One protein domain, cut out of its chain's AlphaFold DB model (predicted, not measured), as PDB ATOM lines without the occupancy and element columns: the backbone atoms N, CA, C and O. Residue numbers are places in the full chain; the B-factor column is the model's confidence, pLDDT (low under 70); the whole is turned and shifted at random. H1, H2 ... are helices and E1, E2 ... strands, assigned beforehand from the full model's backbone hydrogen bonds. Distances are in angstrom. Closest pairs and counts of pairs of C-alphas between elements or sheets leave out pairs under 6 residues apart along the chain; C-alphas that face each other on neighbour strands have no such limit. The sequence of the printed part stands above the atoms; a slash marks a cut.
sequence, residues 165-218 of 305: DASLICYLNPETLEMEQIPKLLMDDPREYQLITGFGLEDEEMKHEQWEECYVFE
ATOM      1  N   ASP A 165     123.105 136.956 165.100       95.44
ATOM      2  CA  ASP A 165     123.580 136.320 163.858       95.44
ATOM      3  C   ASP A 165     125.086 136.000 163.898       95.44
ATOM      4  O   ASP A 165     125.528 134.940 163.444       95.44
ATOM      5  N   ALA A 166     125.876 136.889 164.505       95.25
ATOM      6  CA  ALA A 166     127.316 136.739 164.686       95.25
ATOM      7  C   ALA A 166     127.716 135.806 165.848       95.25
ATOM      8  O   ALA A 166     128.908 135.665 166.130       95.25
ATOM      9  N   SER A 167     126.757 135.140 166.505       94.25
ATOM     10  CA  SER A 167     126.992 134.283 167.678       94.25
ATOM     11  C   SER A 167     127.605 135.026 168.877       94.25
ATOM     12  O   SER A 167     128.430 134.481 169.620       94.25
ATOM     13  N   LEU A 168     127.195 136.280 169.069       96.38
ATOM     14  CA  LEU A 168     127.525 137.111 170.223       96.38
ATOM     15  C   LEU A 168     126.307 137.213 171.148       96.38
ATOM     16  O   LEU A 168     125.193 137.446 170.686       96.38
ATOM     17  N   ILE A 169     126.534 137.086 172.449       97.12
ATOM     18  CA  ILE A 169     125.560 137.465 173.471       97.12
ATOM     19  C   ILE A 169     125.538 138.987 173.520       97.12
ATOM     20  O   ILE A 169     126.597 139.610 173.637       97.12
ATOM     21  N   CYS A 170     124.357 139.591 173.421       98.12
ATOM     22  CA  CYS A 170     124.203 141.028 173.591       98.12
ATOM     23  C   CYS A 170     123.534 141.333 174.931       98.12
ATOM     24  O   CYS A 170     122.491 140.777 175.255       98.12
ATOM     25  N   TYR A 171     124.141 142.234 175.691       97.75
ATOM     26  CA  TYR A 171     123.611 142.798 176.921       97.75
ATOM     27  C   TYR A 171     123.177 144.233 176.636       97.75
ATOM     28  O   TYR A 171     123.960 145.012 176.088       97.75
ATOM     29  N   LEU A 172     121.954 144.595 177.020       97.94
ATOM     30  CA  LEU A 172     121.393 145.934 176.845       97.94
ATOM     31  C   LEU A 172     121.009 146.525 178.201       97.94
ATOM     32  O   LEU A 172     120.251 145.913 178.953       97.94
ATOM     33  N   ASN A 173     121.467 147.741 178.482       96.81
ATOM     34  CA  ASN A 173     120.918 148.556 179.559       96.81
ATOM     35  C   ASN A 173     119.647 149.268 179.049       96.81
ATOM     36  O   ASN A 173     119.762 150.144 178.187       96.81
ATOM     37  N   PRO A 174     118.440 148.943 179.546       95.06
ATOM     38  CA  PRO A 174     117.194 149.483 178.991       95.06
ATOM     39  C   PRO A 174     116.990 150.983 179.266       95.06
ATOM     40  O   PRO A 174     116.199 151.637 178.576       95.06
ATOM     41  N   GLU A 175     117.708 151.550 180.237       94.69
ATOM     42  CA  GLU A 175     117.613 152.964 180.610       94.69
ATOM     43  C   GLU A 175     118.576 153.844 179.810       94.69
ATOM     44  O   GLU A 175     118.189 154.911 179.328       94.69
ATOM     45  N   THR A 176     119.826 153.409 179.640       96.06
ATOM     46  CA  THR A 176     120.854 154.184 178.923       96.06
ATOM     47  C   THR A 176     120.983 153.811 177.450       96.06
ATOM     48  O   THR A 176     121.585 154.572 176.691       96.06
ATOM     49  N   LEU A 177     120.435 152.656 177.053       95.62
ATOM     50  CA  LEU A 177     120.628 152.006 175.754       95.62
ATOM     51  C   LEU A 177     122.098 151.666 175.448       95.62
ATOM     52  O   LEU A 177     122.463 151.443 174.292       95.62
ATOM     53  N   GLU A 178     122.961 151.628 176.474       96.62
ATOM     54  CA  GLU A 178     124.313 151.093 176.322       96.62
ATOM     55  C   GLU A 178     124.235 149.588 176.047       96.62
ATOM     56  O   GLU A 178     123.469 148.867 176.688       96.62
ATOM     57  N   MET A 179     125.032 149.129 175.082       96.62
ATOM     58  CA  MET A 179     125.127 147.724 174.701       96.62
ATOM     59  C   MET A 179     126.541 147.198 174.925       96.62
ATOM     60  O   MET A 179     127.526 147.896 174.665       96.62
ATOM     61  N   GLU A 180     126.631 145.943 175.339       96.44
ATOM     62  CA  GLU A 180     127.871 145.177 175.416       96.44
ATOM     63  C   GLU A 180     127.675 143.847 174.683       96.44
ATOM     64  O   GLU A 180     126.672 143.166 174.888       96.44
ATOM     65  N   GLN A 181     128.596 143.495 173.781       95.75
ATOM     66  CA  GLN A 181     128.546 142.240 173.032       95.75
ATOM     67  C   GLN A 181     129.713 141.348 173.434       95.75
ATOM     68  O   GLN A 181     130.868 141.762 173.339       95.75
ATOM     69  N   ILE A 182     129.410 140.113 173.822       94.06
ATOM     70  CA  ILE A 182     130.400 139.137 174.276       94.06
ATOM     71  C   ILE A 182     130.264 137.875 173.422       94.06
ATOM     72  O   ILE A 182     129.160 137.345 173.293       94.06
ATOM     73  N   PRO A 183     131.343 137.348 172.819       94.38
ATOM     74  CA  PRO A 183     131.273 136.096 172.076       94.38
ATOM     75  C   PRO A 183     130.723 134.959 172.936       94.38
ATOM     76  O   PRO A 183     131.271 134.676 173.998       94.38
ATOM     77  N   LYS A 184     129.695 134.245 172.463       93.94
ATOM     78  CA  LYS A 184     129.091 133.153 173.246       93.94
ATOM     79  C   LYS A 184     130.115 132.082 173.623       93.94
ATOM     80  O   LYS A 184     130.148 131.621 174.756       93.94
ATOM     81  N   LEU A 185     131.036 131.772 172.707       92.62
ATOM     82  CA  LEU A 185     132.124 130.825 172.956       92.62
ATOM     83  C   LEU A 185     133.042 131.251 174.116       92.62
ATOM     84  O   LEU A 185     133.555 130.384 174.813       92.62
ATOM     85  N   LEU A 186     133.242 132.557 174.338       92.12
ATOM     86  CA  LEU A 186     134.019 133.047 175.479       92.12
ATOM     87  C   LEU A 186     133.328 132.707 176.808       92.12
ATOM     88  O   LEU A 186     134.023 132.415 177.776       92.12
ATOM     89  N   MET A 187     131.992 132.694 176.843       91.12
ATOM     90  CA  MET A 187     131.211 132.323 178.026       91.12
ATOM     91  C   MET A 187     131.070 130.801 178.185       91.12
ATOM     92  O   MET A 187     131.238 130.287 179.291       91.12
ATOM     93  N   ASP A 188     130.817 130.080 177.090       92.44
ATOM     94  CA  ASP A 188     130.574 128.630 177.097       92.44
ATOM     95  C   ASP A 188     131.857 127.810 177.334       92.44
ATOM     96  O   ASP A 188     131.873 126.892 178.161       92.44
ATOM     97  N   ASP A 189     132.946 128.132 176.623       93.50
ATOM     98  CA  ASP A 189     134.265 127.512 176.804       93.50
ATOM     99  C   ASP A 189     135.391 128.563 176.698       93.50
ATOM    100  O   ASP A 189     136.055 128.706 175.661       93.50
ATOM    101  N   PRO A 190     135.681 129.270 177.808       91.00
ATOM    102  CA  PRO A 190     136.723 130.293 177.852       91.00
ATOM    103  C   PRO A 190     138.109 129.784 177.435       91.00
ATOM    104  O   PRO A 190     138.943 130.550 176.949       91.00
ATOM    105  N   ARG A 191     138.391 128.488 177.646       91.56
ATOM    106  CA  ARG A 191     139.694 127.890 177.326       91.56
ATOM    107  C   ARG A 191     139.823 127.647 175.833       91.56
ATOM    108  O   ARG A 191     140.885 127.919 175.273       91.56
ATOM    109  N   GLU A 192     138.775 127.123 175.202       93.31
ATOM    110  CA  GLU A 192     138.725 126.974 173.749       93.31
ATOM    111  C   GLU A 192     138.808 128.342 173.070       93.31
ATOM    112  O   GLU A 192     139.625 128.524 172.164       93.31
ATOM    113  N   TYR A 193     138.060 129.329 173.567       91.69
ATOM    114  CA  TYR A 193     138.129 130.694 173.057       91.69
ATOM    115  C   TYR A 193     139.553 131.261 173.137       91.69
ATOM    116  O   TYR A 193     140.102 131.673 172.113       91.69
ATOM    117  N   GLN A 194     140.201 131.189 174.306       92.62
ATOM    118  CA  GLN A 194     141.580 131.656 174.483       92.62
ATOM    119  C   GLN A 194     142.573 130.923 173.577       92.62
ATOM    120  O   GLN A 194     143.515 131.533 173.070       92.62
ATOM    121  N   LEU A 195     142.378 129.626 173.334       93.19
ATOM    122  CA  LEU A 195     143.228 128.864 172.420       93.19
ATOM    123  C   LEU A 195     143.087 129.339 170.964       93.19
ATOM    124  O   LEU A 195     144.077 129.346 170.230       93.19
ATOM    125  N   ILE A 196     141.874 129.711 170.547       92.31
ATOM    126  CA  ILE A 196     141.565 130.142 169.178       92.31
ATOM    127  C   ILE A 196     141.982 131.600 168.941       92.31
ATOM    128  O   ILE A 196     142.548 131.909 167.891       92.31
ATOM    129  N   THR A 197     141.700 132.494 169.890       89.44
ATOM    130  CA  THR A 197     141.831 133.948 169.706       89.44
ATOM    131  C   THR A 197     143.065 134.539 170.387       89.44
ATOM    132  O   THR A 197     143.568 135.571 169.949       89.44
ATOM    133  N   GLY A 198     143.579 133.883 171.431       88.50
ATOM    134  CA  GLY A 198     144.641 134.399 172.295       88.50
ATOM    135  C   GLY A 198     144.165 135.328 173.417       88.50
ATOM    136  O   GLY A 198     145.015 135.795 174.174       88.50
ATOM    137  N   PHE A 199     142.857 135.577 173.542       84.12
ATOM    138  CA  PHE A 199     142.243 136.446 174.557       84.12
ATOM    139  C   PHE A 199     141.402 135.619 175.536       84.12
ATOM    140  O   PHE A 199     140.732 134.680 175.110       84.12
ATOM    141  N   GLY A 200     141.446 135.920 176.836       81.75
ATOM    142  CA  GLY A 200     140.683 135.192 177.858       81.75
ATOM    143  C   GLY A 200     139.755 136.085 178.681       81.75
ATOM    144  O   GLY A 200     139.865 137.303 178.648       81.75
ATOM    145  N   LEU A 201     138.878 135.465 179.481       76.62
ATOM    146  CA  LEU A 201     137.955 136.176 180.385       76.62
ATOM    147  C   LEU A 201     138.664 137.110 181.377       76.62
ATOM    148  O   LEU A 201     138.100 138.110 181.792       76.62
ATOM    149  N   GLU A 202     139.899 136.788 181.768       76.38
ATOM    150  CA  GLU A 202     140.692 137.623 182.680       76.38
ATOM    151  C   GLU A 202     141.097 138.973 182.057       76.38
ATOM    152  O   GLU A 202     141.522 139.871 182.783       76.38
ATOM    153  N   ASP A 203     140.972 139.115 180.733       71.25
ATOM    154  CA  ASP A 203     141.351 140.313 179.984       71.25
ATOM    155  C   ASP A 203     140.183 141.306 179.787       71.25
ATOM    156  O   ASP A 203     140.423 142.430 179.340       71.25
ATOM    157  N   GLU A 204     138.939 140.928 180.119       69.06
ATOM    158  CA  GLU A 204     137.739 141.745 179.884       69.06
ATOM    159  C   GLU A 204     137.013 142.104 181.191       69.06
ATOM    160  O   GLU A 204     136.564 141.240 181.940       69.06
ATOM    161  N   GLU A 205     136.866 143.405 181.462       82.56
ATOM    162  CA  GLU A 205     135.913 143.895 182.463       82.56
ATOM    163  C   GLU A 205     134.521 143.948 181.825       82.56
ATOM    164  O   GLU A 205     134.303 144.705 180.879       82.56
ATOM    165  N   MET A 206     133.585 143.163 182.358       89.12
ATOM    166  CA  MET A 206     132.203 143.115 181.887       89.12
ATOM    167  C   MET A 206     131.418 144.303 182.442       89.12
ATOM    168  O   MET A 206     131.113 144.372 183.634       89.12
ATOM    169  N   LYS A 207     131.091 145.269 181.583       91.75
ATOM    170  CA  LYS A 207     130.372 146.482 181.991       91.75
ATOM    171  C   LYS A 207     128.984 146.172 182.531       91.75
ATOM    172  O   LYS A 207     128.547 146.829 183.479       91.75
ATOM    173  N   HIS A 208     128.304 145.192 181.935       93.31
ATOM    174  CA  HIS A 208     126.935 144.840 182.300       93.31
ATOM    175  C   HIS A 208     126.793 144.380 183.757       93.31
ATOM    176  O   HIS A 208     125.728 144.562 184.341       93.31
ATOM    177  N   GLU A 209     127.867 143.895 184.397       91.56
ATOM    178  CA  GLU A 209     127.872 143.544 185.827       91.56
ATOM    179  C   GLU A 209     127.586 144.741 186.753       91.56
ATOM    180  O   GLU A 209     127.251 144.562 187.925       91.56
ATOM    181  N   GLN A 210     127.736 145.972 186.251       92.75
ATOM    182  CA  GLN A 210     127.500 147.206 187.004       92.75
ATOM    183  C   GLN A 210     126.122 147.825 186.735       92.75
ATOM    184  O   GLN A 210     125.784 148.838 187.353       92.75
ATOM    185  N   TRP A 211     125.341 147.275 185.803       95.88
ATOM    186  CA  TRP A 211     124.020 147.801 185.463       95.88
ATOM    187  C   TRP A 211     122.960 147.331 186.465       95.88
ATOM    188  O   TRP A 211     123.013 146.213 186.968       95.88
ATOM    189  N   GLU A 212     121.998 148.204 186.773       92.94
ATOM    190  CA  GLU A 212     120.879 147.877 187.673       92.94
ATOM    191  C   GLU A 212     119.883 146.922 187.006       92.94
ATOM    192  O   GLU A 212     119.441 145.955 187.621       92.94
ATOM    193  N   GLU A 213     119.594 147.166 185.727       93.81
ATOM    194  CA  GLU A 213     118.790 146.304 184.871       93.81
ATOM    195  C   GLU A 213     119.566 145.979 183.596       93.81
ATOM    196  O   GLU A 213     120.308 146.815 183.065       93.81
ATOM    197  N   CYS A 214     119.396 144.755 183.107       95.56
ATOM    198  CA  CYS A 214     120.068 144.280 181.912       95.56
ATOM    199  C   CYS A 214     119.192 143.268 181.176       95.56
ATOM    200  O   CYS A 214     118.809 142.247 181.746       95.56
ATOM    201  N   TYR A 215     118.889 143.554 179.911       96.94
ATOM    202  CA  TYR A 215     118.231 142.607 179.015       96.94
ATOM    203  C   TYR A 215     119.305 141.805 178.286       96.94
ATOM    204  O   TYR A 215     120.274 142.382 177.784       96.94
ATOM    205  N   VAL A 216     119.140 140.484 178.243       97.38
ATOM    206  CA  VAL A 216     120.128 139.552 177.687       97.38
ATOM    207  C   VAL A 216     119.562 138.895 176.437       97.38
ATOM    208  O   VAL A 216     118.470 138.334 176.462       97.38
ATOM    209  N   PHE A 217     120.329 138.946 175.354       97.69
ATOM    210  CA  PHE A 217     119.982 138.378 174.059       97.69
ATOM    211  C   PHE A 217     121.023 137.327 173.687       97.69
ATOM    212  O   PHE A 217     122.169 137.648 173.365       97.69
ATOM    213  N   GLU A 218     120.626 136.063 173.762       96.19
ATOM    214  CA  GLU A 218     121.483 134.924 173.447       96.19
ATOM    215  C   GLU A 218     121.443 134.602 171.946       96.19
ATOM    216  O   GLU A 218     120.397 134.742 171.307       96.19
TER     217      GLU A 218
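This is residues 165 to 218 of the 305 residues of an uncharacterized protein of Sunxiuqinia dokdonensis (UniProt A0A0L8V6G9). A small three-stranded antiparallel sheet, a hairpin of E1 and E2 with the short E3 beside E1, has two helices beyond one end of E2: H1 follows E2 directly, and H2 makes the far end. From H2 the chain folds back in a loop through residues 198 to 206 and H3 to E3. The printed part has 54 residues, in the order E1 E2 H1 H2 H3 E3; the sheet order is E2, E1, E3, and the class is mixed, helices and strands. It is only just compact, close to loose, with a radius of gyration of the C-alphas of 11.9 A, and only just flat, spanning 36 by 24 by 13 A.

E1, residues 168 to 172, is the inner strand. E2, residues 179 to 183, is its antiparallel neighbour at 159 degrees, with N 171 and O 180 2.8 A apart, within hydrogen-bond range. E3, residues 215 to 217, is antiparallel to E1 at 163 degrees, with N 217 and O 170 at 2.8 A. H1, residues 184 to 188, only grazes the sheet. H2, residues 190 to 197, touches H1 only at the corner, the closest C-alphas, Leu 186 and Tyr 193, being 5.3 A apart; H2 is not on the sheet. H3, residues 207 to 210, only grazes the sheet; its closest C-alpha to E1 is His 208, 6.6 A from that of Tyr 171. H2 and H3 are apart. Every O i to N i+4 pair in H1 and H2 is within hydrogen-bond range; H3 is too short for one.

E1 runs 12.6 A from C-alpha 168 at (127.525, 137.111, 170.223), E2 13.4 A and E3 6.7 A, ending at C-alpha 217 at (119.982, 138.378, 174.059). H1 spans 6.1 A, H2 10.3 A and H3 5.8 A.

The C-alphas farthest apart, Glu 175 and Leu 195, are 36.1 A apart. The printed part has no cut and no long link. Residue 204 alone is under pLDDT 70.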